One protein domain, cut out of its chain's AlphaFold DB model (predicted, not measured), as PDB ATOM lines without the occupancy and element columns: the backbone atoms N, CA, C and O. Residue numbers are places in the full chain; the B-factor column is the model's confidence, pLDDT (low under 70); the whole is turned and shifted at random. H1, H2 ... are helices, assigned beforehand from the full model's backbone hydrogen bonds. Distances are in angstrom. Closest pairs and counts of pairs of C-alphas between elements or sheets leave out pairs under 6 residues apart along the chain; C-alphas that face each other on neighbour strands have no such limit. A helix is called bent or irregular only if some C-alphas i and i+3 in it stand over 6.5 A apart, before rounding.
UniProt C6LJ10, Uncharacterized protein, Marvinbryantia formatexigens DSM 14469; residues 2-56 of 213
ATOM      1  N   LYS A   2       7.582  40.093  66.401       56.47
ATOM      2  CA  LYS A   2       8.924  40.679  66.566       56.47
ATOM      3  C   LYS A   2       9.816  40.168  65.438       56.47
ATOM      4  O   LYS A   2       9.897  38.953  65.271       56.47
ATOM      5  N   ASN A   3      10.444  41.081  64.691       63.91
ATOM      6  CA  ASN A   3      11.432  40.793  63.648       63.91
ATOM      7  C   ASN A   3      12.480  39.814  64.193       63.91
ATOM      8  O   ASN A   3      13.336  40.204  64.976       63.91
ATOM      9  N   ASN A   4      12.379  38.531  63.847       77.50
ATOM     10  CA  ASN A   4      13.308  37.496  64.290       77.50
ATOM     11  C   ASN A   4      13.852  36.778  63.059       77.50
ATOM     12  O   ASN A   4      13.110  36.077  62.370       77.50
ATOM     13  N   ALA A   5      15.156  36.930  62.817       81.44
ATOM     14  CA  ALA A   5      15.824  36.329  61.671       81.44
ATOM     15  C   ALA A   5      15.628  34.807  61.599       81.44
ATOM     16  O   ALA A   5      15.441  34.280  60.513       81.44
ATOM     17  N   GLU A   6      15.611  34.093  62.726       83.69
ATOM     18  CA  GLU A   6      15.400  32.641  62.755       83.69
ATOM     19  C   GLU A   6      13.992  32.251  62.302       83.69
ATOM     20  O   GLU A   6      13.831  31.336  61.500       83.69
ATOM     21  N   THR A   7      12.970  32.955  62.789       85.75
ATOM     22  CA  THR A   7      11.579  32.703  62.393       85.75
ATOM     23  C   THR A   7      11.383  32.976  60.906       85.75
ATOM     24  O   THR A   7      10.786  32.160  60.211       85.75
ATOM     25  N   VAL A   8      11.939  34.084  60.410       88.06
ATOM     26  CA  VAL A   8      11.891  34.441  58.987       88.06
ATOM     27  C   VAL A   8      12.629  33.399  58.135       88.06
ATOM     28  O   VAL A   8      12.110  32.965  57.114       88.06
ATOM     29  N   SER A   9      13.794  32.930  58.588       89.75
ATOM     30  CA  SER A   9      14.565  31.876  57.909       89.75
ATOM     31  C   SER A   9      13.767  30.577  57.786       89.75
ATOM     32  O   SER A   9      13.646  30.023  56.698       89.75
ATOM     33  N   LYS A  10      13.165  30.122  58.895       90.69
ATOM     34  CA  LYS A  10      12.337  28.905  58.943       90.69
ATOM     35  C   LYS A  10      11.112  28.992  58.037       90.69
ATOM     36  O   LYS A  10      10.701  27.980  57.487       90.69
ATOM     37  N   PHE A  11      10.541  30.185  57.885       91.50
ATOM     38  CA  PHE A  11       9.422  30.418  56.977       91.50
ATOM     39  C   PHE A  11       9.834  30.285  55.505       91.50
ATOM     40  O   PHE A  11       9.138  29.628  54.736       91.50
ATOM     41  N   PHE A  12      10.967  30.874  55.110       91.62
ATOM     42  CA  PHE A  12      11.418  30.841  53.716       91.62
ATOM     43  C   PHE A  12      12.026  29.507  53.289       91.62
ATOM     44  O   PHE A  12      11.938  29.159  52.115       91.62
ATOM     45  N   LEU A  13      12.632  28.764  54.214       92.69
ATOM     46  CA  LEU A  13      13.343  27.526  53.906       92.69
ATOM     47  C   LEU A  13      12.537  26.525  53.050       92.69
ATOM     48  O   LEU A  13      13.053  26.137  52.002       92.69
ATOM     49  N   PRO A  14      11.294  26.128  53.398       93.00
ATOM     50  CA  PRO A  14      10.534  25.187  52.571       93.00
ATOM     51  C   PRO A  14      10.224  25.738  51.172       93.00
ATOM     52  O   PRO A  14      10.227  24.980  50.211       93.00
ATOM     53  N   LEU A  15      10.020  27.052  51.029       91.19
ATOM     54  CA  LEU A  15       9.753  27.682  49.733       91.19
ATOM     55  C   LEU A  15      11.005  27.727  48.844       91.19
ATOM     56  O   LEU A  15      10.923  27.492  47.644       91.19
ATOM     57  N   LEU A  16      12.167  28.020  49.433       90.94
ATOM     58  CA  LEU A  16      13.435  28.179  48.712       90.94
ATOM     59  C   LEU A  16      14.171  26.856  48.448       90.94
ATOM     60  O   LEU A  16      15.205  26.854  47.782       90.94
ATOM     61  N   THR A  17      13.658  25.741  48.969       91.75
ATOM     62  CA  THR A  17      14.218  24.394  48.763       91.75
ATOM     63  C   THR A  17      13.306  23.479  47.941       91.75
ATOM     64  O   THR A  17      13.751  22.417  47.492       91.75
ATOM     65  N   ASP A  18      12.062  23.891  47.673       91.81
ATOM     66  CA  ASP A  18      11.124  23.137  46.843       91.81
ATOM     67  C   ASP A  18      11.391  23.347  45.344       91.81
ATOM     68  O   ASP A  18      10.864  24.256  44.699       91.81
ATOM     69  N   ASN A  19      12.190  22.450  44.759       86.81
ATOM     70  CA  ASN A  19      12.504  22.504  43.329       86.81
ATOM     71  C   ASN A  19      11.254  22.358  42.439       86.81
ATOM     72  O   ASN A  19      11.258  22.883  41.334       86.81
ATOM     73  N   LYS A  20      10.177  21.687  42.883       90.00
ATOM     74  CA  LYS A  20       8.972  21.535  42.045       90.00
ATOM     75  C   LYS A  20       8.273  22.868  41.840       90.00
ATOM     76  O   LYS A  20       7.723  23.100  40.770       90.00
ATOM     77  N   ILE A  21       8.280  23.717  42.865       89.81
ATOM     78  CA  ILE A  21       7.739  25.073  42.785       89.81
ATOM     79  C   ILE A  21       8.699  25.969  41.995       89.81
ATOM     80  O   ILE A  21       8.263  26.677  41.092       89.81
ATOM     81  N   LEU A  22       9.997  25.920  42.311       89.00
ATOM     82  CA  LEU A  22      10.998  26.823  41.732       89.00
ATOM     83  C   LEU A  22      11.333  26.535  40.258       89.00
ATOM     84  O   LEU A  22      11.763  27.444  39.553       89.00
ATOM     85  N   GLU A  23      11.161  25.297  39.794       86.69
ATOM     86  CA  GLU A  23      11.401  24.882  38.401       86.69
ATOM     87  C   GLU A  23      10.087  24.788  37.589       86.69
ATOM     88  O   GLU A  23      10.083  24.316  36.452       86.69
ATOM     89  N   ASN A  24       8.955  25.237  38.147       91.00
ATOM     90  CA  ASN A  24       7.671  25.212  37.450       91.00
ATOM     91  C   ASN A  24       7.606  26.288  36.357       91.00
ATOM     92  O   ASN A  24       7.579  27.479  36.649       91.00
ATOM     93  N   SER A  25       7.480  25.879  35.094       91.50
ATOM     94  CA  SER A  25       7.409  26.797  33.947       91.50
ATOM     95  C   SER A  25       6.161  27.688  33.914       91.50
ATOM     96  O   SER A  25       6.134  28.668  33.177       91.50
ATOM     97  N   ASN A  26       5.122  27.348  34.678       96.12
ATOM     98  CA  ASN A  26       3.861  28.090  34.723       96.12
ATOM     99  C   ASN A  26       3.817  29.113  35.867       96.12
ATOM    100  O   ASN A  26       2.811  29.804  36.026       96.12
ATOM    101  N   ILE A  27       4.865  29.188  36.695       90.00
ATOM    102  CA  ILE A  27       4.914  30.059  37.871       90.00
ATOM    103  C   ILE A  27       6.247  30.803  37.883       90.00
ATOM    104  O   ILE A  27       7.312  30.196  37.875       90.00
ATOM    105  N   GLN A  28       6.192  32.130  37.979       88.75
ATOM    106  CA  GLN A  28       7.368  32.947  38.256       88.75
ATOM    107  C   GLN A  28       7.310  33.446  39.697       88.75
ATOM    108  O   GLN A  28       6.348  34.102  40.096       88.75
ATOM    109  N   LEU A  29       8.350  33.153  40.480       87.94
ATOM    110  CA  LEU A  29       8.481  33.636  41.851       87.94
ATOM    111  C   LEU A  29       9.624  34.639  41.956       87.94
ATOM    112  O   LEU A  29      10.756  34.355  41.571       87.94
ATOM    113  N   ILE A  30       9.321  35.800  42.533       89.50
ATOM    114  CA  ILE A  30      10.310  36.802  42.930       89.50
ATOM    115  C   ILE A  30      10.205  36.939  44.443       89.50
ATOM    116  O   ILE A  30       9.174  37.358  44.967       89.50
ATOM    117  N   ILE A  31      11.263  36.544  45.150       88.06
ATOM    118  CA  ILE A  31      11.280  36.504  46.611       88.06
ATOM    119  C   ILE A  31      12.359  37.461  47.109       88.06
ATOM    120  O   ILE A  31      13.549  37.236  46.909       88.06
ATOM    121  N   SER A  32      11.931  38.511  47.804       89.25
ATOM    122  CA  SER A  32      12.830  39.466  48.449       89.25
ATOM    123  C   SER A  32      13.022  39.080  49.910       89.25
ATOM    124  O   SER A  32      12.104  39.201  50.721       89.25
ATOM    125  N   VAL A  33      14.226  38.619  50.255       87.56
ATOM    126  CA  VAL A  33      14.594  38.252  51.628       87.56
ATOM    127  C   VAL A  33      15.713  39.155  52.111       87.56
ATOM    128  O   VAL A  33      16.664  39.455  51.393       87.56
ATOM    129  N   TRP A  34      15.621  39.574  53.367       84.69
ATOM    130  CA  TRP A  34      16.701  40.310  53.992       84.69
ATOM    131  C   TRP A  34      17.964  39.443  54.168       84.69
ATOM    132  O   TRP A  34      17.893  38.253  54.471       84.69
ATOM    133  N   LYS A  35      19.140  40.063  54.031       83.69
ATOM    134  CA  LYS A  35      20.457  39.418  54.089       83.69
ATOM    135  C   LYS A  35      20.663  38.534  55.323       83.69
ATOM    136  O   LYS A  35      21.176  37.429  55.180       83.69
ATOM    137  N   ILE A  36      20.271  38.991  56.516       83.88
ATOM    138  CA  ILE A  36      20.497  38.237  57.763       83.88
ATOM    139  C   ILE A  36      19.730  36.909  57.791       83.88
ATOM    140  O   ILE A  36      20.375  35.874  57.958       83.88
ATOM    141  N   PRO A  37      18.392  36.873  57.630       86.81
ATOM    142  CA  PRO A  37      17.679  35.601  57.575       86.81
ATOM    143  C   PRO A  37      18.134  34.730  56.397       86.81
ATOM    144  O   PRO A  37      18.318  33.531  56.571       86.81
ATOM    145  N   PHE A  38      18.411  35.313  55.228       87.75
ATOM    146  CA  PHE A  38      18.872  34.531  54.079       87.75
ATOM    147  C   PHE A  38      20.225  33.843  54.326       87.75
ATOM    148  O   PHE A  38      20.386  32.666  54.014       87.75
ATOM    149  N   ARG A  39      21.183  34.527  54.970       85.19
ATOM    150  CA  ARG A  39      22.499  33.952  55.305       85.19
ATOM    151  C   ARG A  39      22.387  32.684  56.158       85.19
ATOM    152  O   ARG A  39      23.214  31.791  56.009       85.19
ATOM    153  N   ARG A  40      21.366  32.579  57.015       85.81
ATOM    154  CA  ARG A  40      21.163  31.414  57.897       85.81
ATOM    155  C   ARG A  40      20.747  30.145  57.156       85.81
ATOM    156  O   ARG A  40      20.955  29.072  57.701       85.81
ATOM    157  N   ILE A  41      20.171  30.274  55.961       89.56
ATOM    158  CA  ILE A  41      19.693  29.153  55.131       89.56
ATOM    159  C   ILE A  41      20.503  29.003  53.840       89.56
ATOM    160  O   ILE A  41      20.179  28.175  52.994       89.56
ATOM    161  N   LEU A  42      21.566  29.795  53.671       86.44
ATOM    162  CA  LEU A  42      22.340  29.855  52.432       86.44
ATOM    163  C   LEU A  42      22.942  28.495  52.047       86.44
ATOM    164  O   LEU A  42      23.047  28.191  50.867       86.44
ATOM    165  N   THR A  43      23.310  27.675  53.034       86.19
ATOM    166  CA  THR A  43      23.850  26.321  52.825       86.19
ATOM    167  C   THR A  43      22.798  25.309  52.374       86.19
ATOM    168  O   THR A  43      23.149  24.253  51.860       86.19
ATOM    169  N   GLU A  44      21.520  25.608  52.594       90.00
ATOM    170  CA  GLU A  44      20.393  24.728  52.274       90.00
ATOM    171  C   GLU A  44      19.760  25.096  50.922       90.00
ATOM    172  O   GLU A  44      19.217  24.236  50.227       90.00
ATOM    173  N   VAL A  45      19.865  26.365  50.518       88.56
ATOM    174  CA  VAL A  45      19.350  26.879  49.243       88.56
ATOM    175  C   VAL A  45      20.351  26.630  48.111       88.56
ATOM    176  O   VAL A  45      21.533  26.952  48.212       88.56
ATOM    177  N   ARG A  46      19.873  26.107  46.974       85.44
ATOM    178  CA  ARG A  46      20.691  25.857  45.772       85.44
ATOM    179  C   ARG A  46      20.901  27.132  44.948       85.44
ATOM    180  O   ARG A  46      20.364  27.270  43.850       85.44
ATOM    181  N   THR A  47      21.701  28.058  45.465       84.88
ATOM    182  CA  THR A  47      22.009  29.355  44.826       84.88
ATOM    183  C   THR A  47      22.722  29.240  43.475       84.88
ATOM    184  O   THR A  47      22.697  30.171  42.683       84.88
ATOM    185  N   GLN A  48      23.316  28.084  43.171       82.50
ATOM    186  CA  GLN A  48      23.881  27.766  41.858       82.50
ATOM    187  C   GLN A  48      22.827  27.413  40.795       82.50
ATOM    188  O   GLN A  48      23.135  27.427  39.607       82.50
ATOM    189  N   LYS A  49      21.607  27.045  41.207       83.69
ATOM    190  CA  LYS A  49      20.502  26.695  40.299       83.69
ATOM    191  C   LYS A  49      19.520  27.839  40.090       83.69
ATOM    192  O   LYS A  49      18.920  27.941  39.026       83.69
ATOM    193  N   HIS A  50      19.335  28.664  41.112       84.06
ATOM    194  CA  HIS A  50      18.359  29.744  41.106       84.06
ATOM    195  C   HIS A  50      19.078  31.086  41.149       84.06
ATOM    196  O   HIS A  50      20.049  31.259  41.881       84.06
ATOM    197  N   PHE A  51      18.590  32.051  40.371       84.62
ATOM    198  CA  PHE A  51      19.148  33.395  40.364       84.62
ATOM    199  C   PHE A  51      18.888  34.077  41.716       84.62
ATOM    200  O   PHE A  51      17.758  34.442  42.035       84.62
ATOM    201  N   CYS A  52      19.939  34.228  42.524       83.44
ATOM    202  CA  CYS A  52      19.879  34.825  43.860       83.44
ATOM    203  C   CYS A  52      20.790  36.062  43.943       83.44
ATOM    204  O   CYS A  52      21.844  36.004  44.583       83.44
ATOM    205  N   PRO A  53      20.437  37.178  43.280       83.38
ATOM    206  CA  PRO A  53      21.253  38.381  43.313       83.38
ATOM    207  C   PRO A  53      21.211  39.019  44.703       83.38
ATOM    208  O   PRO A  53      20.161  39.104  45.344       83.38
ATOM    209  N   LEU A  54      22.356  39.528  45.157       79.62
ATOM    210  CA  LEU A  54      22.382  40.445  46.288       79.62
ATOM    211  C   LEU A  54      21.985  41.833  45.780       79.62
ATOM    212  O   LEU A  54      22.663  42.396  44.924       79.62
ATOM    213  N   LEU A  55      20.902  42.390  46.318       81.75
ATOM    214  CA  LEU A  55      20.549  43.780  46.053       81.75
ATOM    215  C   LEU A  55      21.527  44.689  46.800       81.75
ATOM    216  O   LEU A  55      21.577  44.679  48.030       81.75
ATOM    217  N   SER A  56      22.288  45.477  46.051       81.69
ATOM    218  CA  SER A  56      23.134  46.543  46.581       81.69
ATOM    219  C   SER A  56      22.900  47.816  45.790       81.69
ATOM    220  O   SER A  56      22.875  47.775  44.559       81.69
TER     221      SER A  56
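This is residues 2 to 56 of the 213 residues of an uncharacterized protein of Marvinbryantia formatexigens DSM 14469 (UniProt C6LJ10). One longer helix, H1, runs along the length of the domain, with the short helix H3 packed on it near its first residues and the tiny helix H2 just beyond its last residue. From H2 the long unnamed stretch of residues 23 to 34 turns and runs back to H3, and a second one, residues 42 to 56, leads on from H3 to the last printed residue. The printed part has 55 residues with three named helices in the order H1, H2, H3 and no named strand; the class is all helix, though under half of the residues, 24 of 55, are in named elements. The whole is compact, with a radius of gyration of the C-alphas of 11.4 A and spans of 35 by 24 by 18 A.

Start at Lys 2 and go on to C-alpha 5 at (15.824, 36.329, 61.671), where H1 begins; it covers residues 5 to 17 and runs 17.7 A to C-alpha 17 at (14.218, 24.394, 48.763). H1 is irregular, but only just: C-alphas 11 and 14 are 6.9 A apart. After one residue you reach H2, residues 19 to 22, 4.8 A from first to last C-alpha. Go on past residues 23 to 34 to H3, residues 35 to 41, which runs 10.3 A and ends with C-alpha 41 at (19.693, 29.153, 55.131).

Look first at H1 and H3, which touch, with 10 pairs of C-alphas within 8 A. Their closest C-alphas are those of Ala 5 and Pro 37, 4.6 A apart. They run the same way at a steep tilt of 60 degrees, with the line of H1 a rough one. H1 and H2 are close but not clearly touching; their closest C-alphas, those of Leu 16 and Leu 22, are 7.5 A apart. H2 and H3 are apart. In the backbone, 7 of 9 O i to N i+4 pairs are within hydrogen-bond range in H1 and 1 of 3 in H3, where 4 of 4 O i to N i+3 pairs are within range; H2 is too short for an O i to N i+4 pair.

The two C-alphas farthest apart are those of Lys 2 and Ser 25, at 35.5 A, and from Lys 2 to Ser 56 the C-alphas are 25.2 A apart. The printed part has no cut. The link from H1 to H2 is tight and the link from H2 to H3, 12 residues, is long. The mean pLDDT of the printed part is 86.3; look at residues 2 to 3 for the values under 70, where the model's confidence is low.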